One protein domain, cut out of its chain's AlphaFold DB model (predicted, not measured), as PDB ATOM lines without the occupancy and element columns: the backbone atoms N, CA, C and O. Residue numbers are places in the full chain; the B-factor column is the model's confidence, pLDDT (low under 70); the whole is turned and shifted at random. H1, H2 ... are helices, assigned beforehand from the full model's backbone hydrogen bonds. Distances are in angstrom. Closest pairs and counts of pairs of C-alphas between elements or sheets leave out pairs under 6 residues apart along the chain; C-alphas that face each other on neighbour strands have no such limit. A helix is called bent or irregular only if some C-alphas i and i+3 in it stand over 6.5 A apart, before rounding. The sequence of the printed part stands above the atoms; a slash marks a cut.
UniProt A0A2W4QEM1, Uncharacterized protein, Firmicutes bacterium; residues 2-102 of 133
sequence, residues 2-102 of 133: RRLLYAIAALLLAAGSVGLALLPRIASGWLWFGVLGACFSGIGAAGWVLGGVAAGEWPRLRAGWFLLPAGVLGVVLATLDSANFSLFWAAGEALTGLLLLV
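What this domain is: This is residues 2 to 102 of the 133 residues of an uncharacterized protein of Firmicutes bacterium (UniProt A0A2W4QEM1). Two helical hairpins, H1 with H2 and H3 with H4, pack one on the other, with the four helices running mostly along one another. H1 is the helix in the middle: it makes a three-helix bundle with H3 and H4, and H2 packs on it as a fourth, away from H4. The printed part has 101 residues, with four named helices in the order H1, H2, H3, H4 and no named strand; the class is all helix. The whole is compact, with a radius of gyration of the C-alphas of 13.9 A, and elongated, spanning 44 by 27 by 18 A.

Where its parts are: H1 covers residues 2 to 26 and is 33.5 A long, from C-alpha 2 at (86.562, 139.526, 93.633) to C-alpha 26 at (113.006, 120.625, 101.570). H1 has a kink of 42 degrees near residue 20, and it is irregular: C-alphas 21 and 24 are 7.8 A apart. H2 covers residues 30 to 54 and is 35.4 A long. H3 covers residues 63 to 80 and is 26.1 A long. H4 covers residues 84 to 101 and is 25.8 A long, ending at C-alpha 101 at (107.027, 146.443, 104.651).

How they stand to each other: H1 is the hub, touching the three other helices. H1 and H2 form a helical hairpin, running opposite ways at a shallow tilt of 19 degrees; their closest C-alphas, of Ala 9 and Gly 47, are 4.0 A apart. H1 touches H3 with residues 13 to 22 alone, and the closest C-alphas, of Val 18 and Ala 70, are 5.0 A apart. These two run the same way at a shallow tilt of 31 degrees. H1 touches H4 with residues 20 to 25 alone, and H4 touches H1 with residues 85 to 93 alone; the closest C-alphas, of Ala 21 and Ala 90, are 5.1 A apart. H1 and H4 run opposite ways at a shallow tilt of 29 degrees. H3 and H4 form the second helical hairpin, opposite ways at a shallow tilt of 22 degrees, with the closest C-alphas, of Gly 64 and Gly 97, 4.0 A apart. H2 and H3 are close but not clearly touching, with the closest C-alphas, of Trp 48 and Ala 63, 6.8 A apart. H2 and H4 are apart. In H2 and H4 every O i to N i+4 pair is within hydrogen-bond range; in H1 19 of 21 are, and in H3 13 of 14.

The domain as a whole: The two C-alphas farthest apart, of Glu 57 and Ser 82, are 44.6 A apart. The printed part has no cut. The links from H1 to H2 and from H3 to H4 are tight, the link from H2 to H3 is short, with 8 residues, and no link is long. The mean pLDDT of the printed part is 87.1, and no printed residue is under 70.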
ATOM      1  N   ARG A   2      85.347 138.792  93.191       81.38
ATOM      2  CA  ARG A   2      86.562 139.526  93.633       81.38
ATOM      3  C   ARG A   2      87.110 139.112  95.009       81.38
ATOM      4  O   ARG A   2      88.308 138.914  95.135       81.38
ATOM      5  N   ARG A   3      86.241 138.895  96.008       84.12
ATOM      6  CA  ARG A   3      86.651 138.395  97.341       84.12
ATOM      7  C   ARG A   3      87.323 137.018  97.284       84.12
ATOM      8  O   ARG A   3      88.313 136.799  97.965       84.12
ATOM      9  N   LEU A   4      86.810 136.123  96.436       88.19
ATOM     10  CA  LEU A   4      87.389 134.796  96.220       88.19
ATOM     11  C   LEU A   4      88.780 134.907  95.581       88.19
ATOM     12  O   LEU A   4      89.718 134.292  96.066       88.19
ATOM     13  N   LEU A   5      88.931 135.746  94.551       87.31
ATOM     14  CA  LEU A   5      90.227 135.991  93.904       87.31
ATOM     15  C   LEU A   5      91.245 136.615  94.863       87.31
ATOM     16  O   LEU A   5      92.410 136.239  94.841       87.31
ATOM     17  N   TYR A   6      90.805 137.524  95.735       87.25
ATOM     18  CA  TYR A   6      91.654 138.126  96.761       87.25
ATOM     19  C   TYR A   6      92.100 137.101  97.818       87.25
ATOM     20  O   TYR A   6      93.262 137.091  98.216       87.25
ATOM     21  N   ALA A   7      91.210 136.191  98.229       88.12
ATOM     22  CA  ALA A   7      91.561 135.092  99.129       88.12
ATOM     23  C   ALA A   7      92.551 134.110  98.477       88.12
ATOM     24  O   ALA A   7      93.539 133.733  99.098       88.12
ATOM     25  N   ILE A   8      92.332 133.754  97.205       91.56
ATOM     26  CA  ILE A   8      93.260 132.919  96.425       91.56
ATOM     27  C   ILE A   8      94.623 133.611  96.299       91.56
ATOM     28  O   ILE A   8      95.653 132.984  96.515       91.56
ATOM     29  N   ALA A   9      94.642 134.913  96.014       90.25
ATOM     30  CA  ALA A   9      95.865 135.705  95.941       90.25
ATOM     31  C   ALA A   9      96.657 135.689  97.258       90.25
ATOM     32  O   ALA A   9      97.873 135.494  97.244       90.25
ATOM     33  N   ALA A  10      95.970 135.846  98.394       89.69
ATOM     34  CA  ALA A  10      96.581 135.767  99.717       89.69
ATOM     35  C   ALA A  10      97.123 134.360 100.021       89.69
ATOM     36  O   ALA A  10      98.226 134.236 100.549       89.69
ATOM     37  N   LEU A  11      96.391 133.307  99.640       92.00
ATOM     38  CA  LEU A  11      96.837 131.918  99.786       92.00
ATOM     39  C   LEU A  11      98.093 131.627  98.962       92.00
ATOM     40  O   LEU A  11      99.031 131.029  99.480       92.00
ATOM     41  N   LEU A  12      98.142 132.082  97.707       92.56
ATOM     42  CA  LEU A  12      99.318 131.931  96.847       92.56
ATOM     43  C   LEU A  12     100.527 132.678  97.431       92.56
ATOM     44  O   LEU A  12     101.611 132.113  97.534       92.56
ATOM     45  N   LEU A  13     100.340 133.916  97.896       91.19
ATOM     46  CA  LEU A  13     101.396 134.680  98.565       91.19
ATOM     47  C   LEU A  13     101.920 133.982  99.824       91.19
ATOM     48  O   LEU A  13     103.133 133.909 100.019       91.19
ATOM     49  N   ALA A  14     101.023 133.451 100.655       91.25
ATOM     50  CA  ALA A  14     101.393 132.705 101.850       91.25
ATOM     51  C   ALA A  14     102.174 131.431 101.494       91.25
ATOM     52  O   ALA A  14     103.255 131.209 102.033       91.25
ATOM     53  N   ALA A  15     101.672 130.635 100.547       92.19
ATOM     54  CA  ALA A  15     102.313 129.396 100.113       92.19
ATOM     55  C   ALA A  15     103.702 129.642  99.504       92.19
ATOM     56  O   ALA A  15     104.655 128.952  99.858       92.19
ATOM     57  N   GLY A  16     103.838 130.654  98.640       90.38
ATOM     58  CA  GLY A  16     105.123 131.044  98.061       90.38
ATOM     59  C   GLY A  16     106.121 131.519  99.120       90.38
ATOM     60  O   GLY A  16     107.272 131.097  99.117       90.38
ATOM     61  N   SER A  17     105.667 132.327 100.081       90.38
ATOM     62  CA  SER A  17     106.521 132.853 101.156       90.38
ATOM     63  C   SER A  17     107.007 131.753 102.106       90.38
ATOM     64  O   SER A  17     108.187 131.700 102.443       90.38
ATOM     65  N   VAL A  18     106.115 130.847 102.520       91.06
ATOM     66  CA  VAL A  18     106.468 129.703 103.381       91.06
ATOM     67  C   VAL A  18     107.391 128.738 102.646       91.06
ATOM     68  O   VAL A  18     108.385 128.287 103.212       91.06
ATOM     69  N   GLY A  19     107.101 128.454 101.375       88.81
ATOM     70  CA  GLY A  19     107.942 127.600 100.547       88.81
ATOM     71  C   GLY A  19     109.354 128.157 100.365       88.81
ATOM     72  O   GLY A  19     110.313 127.406 100.503       88.81
ATOM     73  N   LEU A  20     109.494 129.470 100.144       90.19
ATOM     74  CA  LEU A  20     110.799 130.138 100.099       90.19
ATOM     75  C   LEU A  20     111.525 130.065 101.444       90.19
ATOM     76  O   LEU A  20     112.683 129.661 101.479       90.19
ATOM     77  N   ALA A  21     110.858 130.373 102.558       89.12
ATOM     78  CA  ALA A  21     111.487 130.348 103.881       89.12
ATOM     79  C   ALA A  21     111.978 128.949 104.299       89.12
ATOM     80  O   ALA A  21     112.981 128.821 105.000       89.12
ATOM     81  N   LEU A  22     111.288 127.895 103.855       88.75
ATOM     82  CA  LEU A  22     111.628 126.502 104.159       88.75
ATOM     83  C   LEU A  22     112.448 125.818 103.062       88.75
ATOM     84  O   LEU A  22     112.832 124.660 103.234       88.75
ATOM     85  N   LEU A  23     112.751 126.518 101.966       89.88
ATOM     86  CA  LEU A  23     113.407 125.973 100.780       89.88
ATOM     87  C   LEU A  23     114.682 125.162 101.089       89.88
ATOM     88  O   LEU A  23     114.780 124.033 100.606       89.88
ATOM     89  N   PRO A  24     115.616 125.635 101.942       86.56
ATOM     90  CA  PRO A  24     116.825 124.880 102.279       86.56
ATOM     91  C   PRO A  24     116.562 123.551 102.991       86.56
ATOM     92  O   PRO A  24     117.406 122.662 102.956       86.56
ATOM     93  N   ARG A  25     115.412 123.413 103.664       84.81
ATOM     94  CA  ARG A  25     115.049 122.199 104.413       84.81
ATOM     95  C   ARG A  25     114.441 121.125 103.519       84.81
ATOM     96  O   ARG A  25     114.591 119.944 103.803       84.81
ATOM     97  N   ILE A  26     113.727 121.533 102.474       86.19
ATOM     98  CA  ILE A  26     113.006 120.625 101.570       86.19
ATOM     99  C   ILE A  26     113.803 120.288 100.307       86.19
ATOM    100  O   ILE A  26     113.532 119.276  99.665       86.19
ATOM    101  N   ALA A  27     114.784 121.114  99.941       86.44
ATOM    102  CA  ALA A  27     115.597 120.915  98.752       86.44
ATOM    103  C   ALA A  27     116.947 120.270  99.094       86.44
ATOM    104  O   ALA A  27     117.918 120.947  99.431       86.44
ATOM    105  N   SER A  28     117.043 118.952  98.930       76.62
ATOM    106  CA  SER A  28     118.311 118.222  99.010       76.62
ATOM    107  C   SER A  28     119.078 118.331  97.680       76.62
ATOM    108  O   SER A  28     119.095 117.399  96.876       76.62
ATOM    109  N   GLY A  29     119.669 119.498  97.408       85.06
ATOM    110  CA  GLY A  29     120.566 119.724  96.266       85.06
ATOM    111  C   GLY A  29     120.305 121.023  95.500       85.06
ATOM    112  O   GLY A  29     119.172 121.490  95.408       85.06
ATOM    113  N   TRP A  30     121.361 121.588  94.905       87.00
ATOM    114  CA  TRP A  30     121.336 122.892  94.224       87.00
ATOM    115  C   TRP A  30     120.331 122.980  93.069       87.00
ATOM    116  O   TRP A  30     119.681 124.009  92.898       87.00
ATOM    117  N   LEU A  31     120.165 121.900  92.299       89.75
ATOM    118  CA  LEU A  31     119.194 121.859  91.202       89.75
ATOM    119  C   LEU A  31     117.760 121.972  91.731       89.75
ATOM    120  O   LEU A  31     116.998 122.830  91.291       89.75
ATOM    121  N   TRP A  32     117.408 121.137  92.712       87.88
ATOM    122  CA  TRP A  32     116.085 121.164  93.335       87.88
ATOM    123  C   TRP A  32     115.829 122.463  94.078       87.88
ATOM    124  O   TRP A  32     114.714 122.970  94.034       87.88
ATOM    125  N   PHE A  33     116.864 123.034  94.687       89.56
ATOM    126  CA  PHE A  33     116.798 124.342  95.319       89.56
ATOM    127  C   PHE A  33     116.395 125.424  94.313       89.56
ATOM    128  O   PHE A  33     115.447 126.165  94.558       89.56
ATOM    129  N   GLY A  34     117.052 125.470  93.150       88.81
ATOM    130  CA  GLY A  34     116.719 126.423  92.091       88.81
ATOM    131  C   GLY A  34     115.307 126.229  91.537       88.81
ATOM    132  O   GLY A  34     114.556 127.195  91.415       88.81
ATOM    133  N   VAL A  35     114.917 124.982  91.248       93.50
ATOM    134  CA  VAL A  35     113.590 124.663  90.693       93.50
ATOM    135  C   VAL A  35     112.478 124.999  91.688       93.50
ATOM    136  O   VAL A  35     111.550 125.729  91.345       93.50
ATOM    137  N   LEU A  36     112.578 124.519  92.930       92.56
ATOM    138  CA  LEU A  36     111.578 124.786  93.964       92.56
ATOM    139  C   LEU A  36     111.537 126.273  94.325       92.56
ATOM    140  O   LEU A  36     110.450 126.834  94.452       92.56
ATOM    141  N   GLY A  37     112.693 126.935  94.414       91.38
ATOM    142  CA  GLY A  37     112.773 128.375  94.648       91.38
ATOM    143  C   GLY A  37     112.072 129.175  93.551       91.38
ATOM    144  O   GLY A  37     111.267 130.057  93.852       91.38
ATOM    145  N   ALA A  38     112.294 128.824  92.281       91.25
ATOM    146  CA  ALA A  38     111.597 129.440  91.155       91.25
ATOM    147  C   ALA A  38     110.082 129.179  91.199       91.25
ATOM    148  O   ALA A  38     109.299 130.101  90.968       91.25
ATOM    149  N   CYS A  39     109.655 127.963  91.551       93.81
ATOM    150  CA  CYS A  39     108.239 127.634  91.710       93.81
ATOM    151  C   CYS A  39     107.573 128.459  92.820       93.81
ATOM    152  O   CYS A  39     106.540 129.078  92.575       93.81
ATOM    153  N   PHE A  40     108.155 128.512  94.021       91.94
ATOM    154  CA  PHE A  40     107.584 129.270  95.138       91.94
ATOM    155  C   PHE A  40     107.590 130.777  94.887       91.94
ATOM    156  O   PHE A  40     106.597 131.447  95.174       91.94
ATOM    157  N   SER A  41     108.657 131.296  94.277       90.75
ATOM    158  CA  SER A  41     108.721 132.689  93.830       90.75
ATOM    159  C   SER A  41     107.637 132.994  92.791       90.75
ATOM    160  O   SER A  41     106.900 133.969  92.934       90.75
ATOM    161  N   GLY A  42     107.447 132.114  91.802       90.81
ATOM    162  CA  GLY A  42     106.393 132.241  90.795       90.81
ATOM    163  C   GLY A  42     104.985 132.219  91.393       90.81
ATOM    164  O   GLY A  42     104.152 133.053  91.038       90.81
ATOM    165  N   ILE A  43     104.727 131.324  92.350       92.06
ATOM    166  CA  ILE A  43     103.462 131.258  93.098       92.06
ATOM    167  C   ILE A  43     103.229 132.561  93.878       92.06
ATOM    168  O   ILE A  43     102.146 133.147  93.793       92.06
ATOM    169  N   GLY A  44     104.247 133.056  94.588       89.00
ATOM    170  CA  GLY A  44     104.176 134.321  95.321       89.00
ATOM    171  C   GLY A  44     103.925 135.523  94.404       89.00
ATOM    172  O   GLY A  44     103.066 136.356  94.698       89.00
ATOM    173  N   ALA A  45     104.605 135.580  93.256       87.56
ATOM    174  CA  ALA A  45     104.429 136.620  92.246       87.56
ATOM    175  C   ALA A  45     103.025 136.583  91.626       87.56
ATOM    176  O   ALA A  45     102.373 137.622  91.519       87.56
ATOM    177  N   ALA A  46     102.517 135.395  91.287       88.12
ATOM    178  CA  ALA A  46     101.155 135.218  90.793       88.12
ATOM    179  C   ALA A  46     100.120 135.679  91.829       88.12
ATOM    180  O   ALA A  46      99.191 136.412  91.485       88.12
ATOM    181  N   GLY A  47     100.314 135.324  93.104       87.81
ATOM    182  CA  GLY A  47      99.489 135.803  94.212       87.81
ATOM    183  C   GLY A  47      99.522 137.324  94.355       87.81
ATOM    184  O   GLY A  47      98.478 137.955  94.509       87.81
ATOM    185  N   TRP A  48     100.694 137.944  94.224       87.50
ATOM    186  CA  TRP A  48     100.831 139.399  94.286       87.50
ATOM    187  C   TRP A  48     100.126 140.112  93.126       87.50
ATOM    188  O   TRP A  48      99.361 141.053  93.358       87.50
ATOM    189  N   VAL A  49     100.319 139.640  91.890       87.94
ATOM    190  CA  VAL A  49      99.662 140.194  90.695       87.94
ATOM    191  C   VAL A  49      98.146 140.034  90.796       87.94
ATOM    192  O   VAL A  49      97.409 141.009  90.631       87.94
ATOM    193  N   LEU A  50      97.672 138.835  91.147       86.50
ATOM    194  CA  LEU A  50      96.248 138.561  91.333       86.50
ATOM    195  C   LEU A  50      95.654 139.432  92.447       86.50
ATOM    196  O   LEU A  50      94.566 139.981  92.288       86.50
ATOM    197  N   GLY A  51      96.395 139.623  93.539       85.19
ATOM    198  CA  GLY A  51      96.035 140.506  94.642       85.19
ATOM    199  C   GLY A  51      95.920 141.967  94.221       85.19
ATOM    200  O   GLY A  51      94.993 142.653  94.641       85.19
ATOM    201  N   GLY A  52      96.820 142.437  93.355       83.81
ATOM    202  CA  GLY A  52      96.780 143.782  92.783       83.81
ATOM    203  C   GLY A  52      95.549 144.019  91.907       83.81
ATOM    204  O   GLY A  52      94.904 145.061  92.033       83.81
ATOM    205  N   VAL A  53      95.187 143.038  91.075       84.75
ATOM    206  CA  VAL A  53      93.992 143.092  90.213       84.75
ATOM    207  C   VAL A  53      92.705 142.974  91.039       84.75
ATOM    208  O   VAL A  53      91.719 143.661  90.768       84.75
ATOM    209  N   ALA A  54      92.704 142.129  92.071       83.69
ATOM    210  CA  ALA A  54      91.537 141.877  92.911       83.69
ATOM    211  C   ALA A  54      91.300 142.947  93.990       83.69
ATOM    212  O   ALA A  54      90.184 143.016  94.508       83.69
ATOM    213  N   ALA A  55      92.310 143.768  94.318       76.88
ATOM    214  CA  ALA A  55      92.279 144.705  95.441       76.88
ATOM    215  C   ALA A  55      91.055 145.630  95.408       76.88
ATOM    216  O   ALA A  55      90.321 145.665  96.383       76.88
ATOM    217  N   GLY A  56      90.741 146.310  94.298       73.06
ATOM    218  CA  GLY A  56      89.604 147.247  94.274       73.06
ATOM    219  C   GLY A  56      89.652 148.231  95.457       73.06
ATOM    220  O   GLY A  56      90.594 149.010  95.552       73.06
ATOM    221  N   GLU A  57      88.665 148.154  96.359       75.12
ATOM    222  CA  GLU A  57      88.577 148.927  97.618       75.12
ATOM    223  C   GLU A  57      89.356 148.311  98.803       75.12
ATOM    224  O   GLU A  57      89.559 148.957  99.828       75.12
ATOM    225  N   TRP A  58      89.790 147.056  98.686       75.06
ATOM    226  CA  TRP A  58      90.556 146.344  99.707       75.06
ATOM    227  C   TRP A  58      92.019 146.798  99.709       75.06
ATOM    228  O   TRP A  58      92.574 147.146  98.658       75.06
ATOM    229  N   PRO A  59      92.699 146.760 100.871       76.44
ATOM    230  CA  PRO A  59      94.115 147.090 100.942       76.44
ATOM    231  C   PRO A  59      94.922 146.178 100.008       76.44
ATOM    232  O   PRO A  59      94.684 144.975  99.930       76.44
ATOM    233  N   ARG A  60      95.902 146.729  99.284       80.88
ATOM    234  CA  ARG A  60      96.785 145.904  98.444       80.88
ATOM    235  C   ARG A  60      97.570 144.920  99.312       80.88
ATOM    236  O   ARG A  60      98.210 145.335 100.281       80.88
ATOM    237  N   LEU A  61      97.563 143.649  98.916       81.19
ATOM    238  CA  LEU A  61      98.402 142.618  99.521       81.19
ATOM    239  C   LEU A  61      99.873 143.020  99.363       81.19
ATOM    240  O   LEU A  61     100.359 143.202  98.246       81.19
ATOM    241  N   ARG A  62     100.583 143.196 100.481       84.12
ATOM    242  CA  ARG A  62     102.031 143.440 100.454       84.12
ATOM    243  C   ARG A  62     102.742 142.127 100.695       84.12
ATOM    244  O   ARG A  62     102.491 141.496 101.717       84.12
ATOM    245  N   ALA A  63     103.663 141.770  99.805       81.62
ATOM    246  CA  ALA A  63     104.477 140.569  99.955       81.62
ATOM    247  C   ALA A  63     105.205 140.531 101.312       81.62
ATOM    248  O   ALA A  63     105.246 139.486 101.950       81.62
ATOM    249  N   GLY A  64     105.649 141.689 101.819       85.06
ATOM    250  CA  GLY A  64     106.294 141.792 103.131       85.06
ATOM    251  C   GLY A  64     105.458 141.276 104.312       85.06
ATOM    252  O   GLY A  64     106.021 140.683 105.227       85.06
ATOM    253  N   TRP A  65     104.121 141.402 104.273       87.56
ATOM    254  CA  TRP A  65     103.241 140.886 105.338       87.56
ATOM    255  C   TRP A  65     103.199 139.357 105.399       87.56
ATOM    256  O   TRP A  65     102.848 138.807 106.436       87.56
ATOM    257  N   PHE A  66     103.551 138.676 104.308       89.94
ATOM    258  CA  PHE A  66     103.586 137.216 104.230       89.94
ATOM    259  C   PHE A  66     105.012 136.688 104.394       89.94
ATOM    260  O   PHE A  66     105.229 135.695 105.084       89.94
ATOM    261  N   LEU A  67     105.986 137.391 103.813       88.06
ATOM    262  CA  LEU A  67     107.381 136.972 103.806       88.06
ATOM    263  C   LEU A  67     108.053 137.126 105.171       88.06
ATOM    264  O   LEU A  67     108.783 136.234 105.587       88.06
ATOM    265  N   LEU A  68     107.755 138.201 105.911       90.00
ATOM    266  CA  LEU A  68     108.304 138.402 107.253       90.00
ATOM    267  C   LEU A  68     107.927 137.263 108.222       90.00
ATOM    268  O   LEU A  68     108.839 136.643 108.770       90.00
ATOM    269  N   PRO A  69     106.636 136.937 108.447       90.31
ATOM    270  CA  PRO A  69     106.279 135.850 109.355       90.31
ATOM    271  C   PRO A  69     106.751 134.481 108.850       90.31
ATOM    272  O   PRO A  69     107.142 133.649 109.666       90.31
ATOM    273  N   ALA A  70     106.778 134.251 107.532       90.62
ATOM    274  CA  ALA A  70     107.331 133.023 106.962       90.62
ATOM    275  C   ALA A  70     108.834 132.885 107.245       90.62
ATOM    276  O   ALA A  70     109.275 131.832 107.703       90.62
ATOM    277  N   GLY A  71     109.609 133.953 107.042       86.12
ATOM    278  CA  GLY A  71     111.033 133.999 107.363       86.12
ATOM    279  C   GLY A  71     111.295 133.786 108.853       86.12
ATOM    280  O   GLY A  71     112.134 132.967 109.210       86.12
ATOM    281  N   VAL A  72     110.525 134.434 109.739       91.25
ATOM    282  CA  VAL A  72     110.621 134.222 111.199       91.25
ATOM    283  C   VAL A  72     110.331 132.768 111.571       91.25
ATOM    284  O   VAL A  72     111.084 132.176 112.343       91.25
ATOM    285  N   LEU A  73     109.290 132.160 110.993       91.06
ATOM    286  CA  LEU A  73     109.000 130.739 111.188       91.06
ATOM    287  C   LEU A  73     110.162 129.859 110.703       91.06
ATOM    288  O   LEU A  73     110.562 128.930 111.402       91.06
ATOM    289  N   GLY A  74     110.734 130.176 109.540       87.25
ATOM    290  CA  GLY A  74     111.914 129.501 109.008       87.25
ATOM    291  C   GLY A  74     113.119 129.601 109.946       87.25
ATOM    292  O   GLY A  74     113.795 128.598 110.158       87.25
ATOM    293  N   VAL A  75     113.349 130.764 110.568       89.75
ATOM    294  CA  VAL A  75     114.416 130.965 111.561       89.75
ATOM    295  C   VAL A  75     114.176 130.088 112.783       89.75
ATOM    296  O   VAL A  75     115.072 129.340 113.165       89.75
ATOM    297  N   VAL A  76     112.968 130.114 113.361       89.62
ATOM    298  CA  VAL A  76     112.621 129.276 114.522       89.62
ATOM    299  C   VAL A  76     112.877 127.803 114.209       89.62
ATOM    300  O   VAL A  76     113.580 127.125 114.953       89.62
ATOM    301  N   LEU A  77     112.402 127.311 113.067       87.81
ATOM    302  CA  LEU A  77     112.623 125.921 112.677       87.81
ATOM    303  C   LEU A  77     114.108 125.622 112.420       87.81
ATOM    304  O   LEU A  77     114.611 124.590 112.854       87.81
ATOM    305  N   ALA A  78     114.839 126.510 111.745       86.56
ATOM    306  CA  ALA A  78     116.263 126.329 111.471       86.56
ATOM    307  C   ALA A  78     117.124 126.326 112.745       86.56
ATOM    308  O   ALA A  78     118.114 125.596 112.793       86.56
ATOM    309  N   THR A  79     116.736 127.081 113.781       86.44
ATOM    310  CA  THR A  79     117.419 127.047 115.086       86.44
ATOM    311  C   THR A  79     117.276 125.698 115.789       86.44
ATOM    312  O   THR A  79     118.218 125.272 116.450       86.44
ATOM    313  N   LEU A  80     116.155 124.992 115.599       87.19
ATOM    314  CA  LEU A  80     115.946 123.651 116.165       87.19
ATOM    315  C   LEU A  80     116.838 122.591 115.500       87.19
ATOM    316  O   LEU A  80     117.268 121.647 116.155       87.19
ATOM    317  N   ASP A  81     117.160 122.771 114.219       80.19
ATOM    318  CA  ASP A  81     117.923 121.801 113.423       80.19
ATOM    319  C   ASP A  81     119.440 122.068 113.408       80.19
ATOM    320  O   ASP A  81     120.186 121.315 112.787       80.19
ATOM    321  N   SER A  82     119.920 123.143 114.049       74.25
ATOM    322  CA  SER A  82     121.338 123.568 114.027       74.25
ATOM    323  C   SER A  82     121.931 123.741 112.612       74.25
ATOM    324  O   SER A  82     123.146 123.684 112.410       74.25
ATOM    325  N   ALA A  83     121.081 123.960 111.607       76.56
ATOM    326  CA  ALA A  83     121.482 124.066 110.210       76.56
ATOM    327  C   ALA A  83     121.797 125.525 109.848       76.56
ATOM    328  O   ALA A  83     120.902 126.307 109.518       76.56
ATOM    329  N   ASN A  84     123.084 125.884 109.866       85.06
ATOM    330  CA  ASN A  84     123.553 127.259 109.629       85.06
ATOM    331  C   ASN A  84     123.047 127.855 108.303       85.06
ATOM    332  O   ASN A  84     122.581 128.989 108.279       85.06
ATOM    333  N   PHE A  85     123.089 127.090 107.206       84.25
ATOM    334  CA  PHE A  85     122.618 127.560 105.897       84.25
ATOM    335  C   PHE A  85     121.117 127.888 105.899       84.25
ATOM    336  O   PHE A  85     120.717 128.954 105.435       84.25
ATOM    337  N   SER A  86     120.295 127.016 106.487       84.75
ATOM    338  CA  SER A  86     118.851 127.231 106.631       84.75
ATOM    339  C   SER A  86     118.538 128.463 107.478       84.75
ATOM    340  O   SER A  86     117.600 129.196 107.173       84.75
ATOM    341  N   LEU A  87     119.342 128.710 108.515       87.06
ATOM    342  CA  LEU A  87     119.185 129.861 109.397       87.06
ATOM    343  C   LEU A  87     119.506 131.170 108.668       87.06
ATOM    344  O   LEU A  87     118.694 132.093 108.707       87.06
ATOM    345  N   PHE A  88     120.638 131.242 107.956       90.62
ATOM    346  CA  PHE A  88     120.999 132.426 107.166       90.62
ATOM    347  C   PHE A  88     119.982 132.718 106.064       90.62
ATOM    348  O   PHE A  88     119.613 133.873 105.861       90.62
ATOM    349  N   TRP A  89     119.498 131.678 105.386       91.69
ATOM    350  CA  TRP A  89     118.481 131.819 104.350       91.69
ATOM    351  C   TRP A  89     117.167 132.370 104.911       91.69
ATOM    352  O   TRP A  89     116.670 133.390 104.440       91.69
ATOM    353  N   ALA A  90     116.633 131.750 105.966       89.06
ATOM    354  CA  ALA A  90     115.382 132.188 106.574       89.06
ATOM    355  C   ALA A  90     115.485 133.599 107.180       89.06
ATOM    356  O   ALA A  90     114.540 134.384 107.087       89.06
ATOM    357  N   ALA A  91     116.642 133.954 107.750       89.50
ATOM    358  CA  ALA A  91     116.918 135.313 108.209       89.50
ATOM    359  C   ALA A  91     116.944 136.315 107.042       89.50
ATOM    360  O   ALA A  91     116.402 137.415 107.167       89.50
ATOM    361  N   GLY A  92     117.516 135.931 105.896       90.44
ATOM    362  CA  GLY A  92     117.486 136.719 104.663       90.44
ATOM    363  C   GLY A  92     116.066 136.955 104.142       90.44
ATOM    364  O   GLY A  92     115.720 138.084 103.793       90.44
ATOM    365  N   GLU A  93     115.213 135.931 104.168       91.19
ATOM    366  CA  GLU A  93     113.794 136.051 103.804       91.19
ATOM    367  C   GLU A  93     113.028 136.958 104.780       91.19
ATOM    368  O   GLU A  93     112.278 137.838 104.356       91.19
ATOM    369  N   ALA A  94     113.267 136.827 106.090       89.56
ATOM    370  CA  ALA A  94     112.666 137.703 107.096       89.56
ATOM    371  C   ALA A  94     113.079 139.171 106.893       89.56
ATOM    372  O   ALA A  94     112.232 140.069 106.915       89.56
ATOM    373  N   LEU A  95     114.370 139.420 106.641       91.06
ATOM    374  CA  LEU A  95     114.894 140.754 106.353       91.06
ATOM    375  C   LEU A  95     114.294 141.323 105.062       91.06
ATOM    376  O   LEU A  95     113.877 142.479 105.034       91.06
ATOM    377  N   THR A  96     114.184 140.507 104.016       88.00
ATOM    378  CA  THR A  96     113.528 140.892 102.759       88.00
ATOM    379  C   THR A  96     112.064 141.249 103.007       88.00
ATOM    380  O   THR A  96     111.592 142.291 102.554       88.00
ATOM    381  N   GLY A  97     111.352 140.450 103.804       86.94
ATOM    382  CA  GLY A  97     109.982 140.735 104.216       86.94
ATOM    383  C   GLY A  97     109.853 142.067 104.953       86.94
ATOM    384  O   GLY A  97     108.960 142.856 104.638       86.94
ATOM    385  N   LEU A  98     110.775 142.360 105.872       88.50
ATOM    386  CA  LEU A  98     110.833 143.634 106.587       88.50
ATOM    387  C   LEU A  98     111.066 144.815 105.634       88.50
ATOM    388  O   LEU A  98     110.340 145.807 105.695       88.50
ATOM    389  N   LEU A  99     112.029 144.701 104.715       87.69
ATOM    390  CA  LEU A  99     112.318 145.740 103.720       87.69
ATOM    391  C   LEU A  99     111.120 146.006 102.800       87.69
ATOM    392  O   LEU A  99     110.863 147.151 102.438       87.69
ATOM    393  N   LEU A 100     110.339 144.973 102.478       85.31
ATOM    394  CA  LEU A 100     109.110 145.097 101.689       85.31
ATOM    395  C   LEU A 100     107.930 145.699 102.477       85.31
ATOM    396  O   LEU A 100     106.930 146.105 101.874       85.31
ATOM    397  N   LEU A 101     108.007 145.750 103.811       81.94
ATOM    398  CA  LEU A 101     107.027 146.443 104.651       81.94
ATOM    399  C   LEU A 101     107.323 147.938 104.755       81.94
ATOM    400  O   LEU A 101     106.376 148.737 104.763       81.94
ATOM    401  N   VAL A 102     108.604 148.309 104.800       76.50
ATOM    402  CA  VAL A 102     109.044 149.704 104.855       76.50
ATOM    403  C   VAL A 102     108.719 150.383 103.519       76.50
ATOM    404  O   VAL A 102     109.214 149.968 102.471       76.50
TER     405      VAL A 102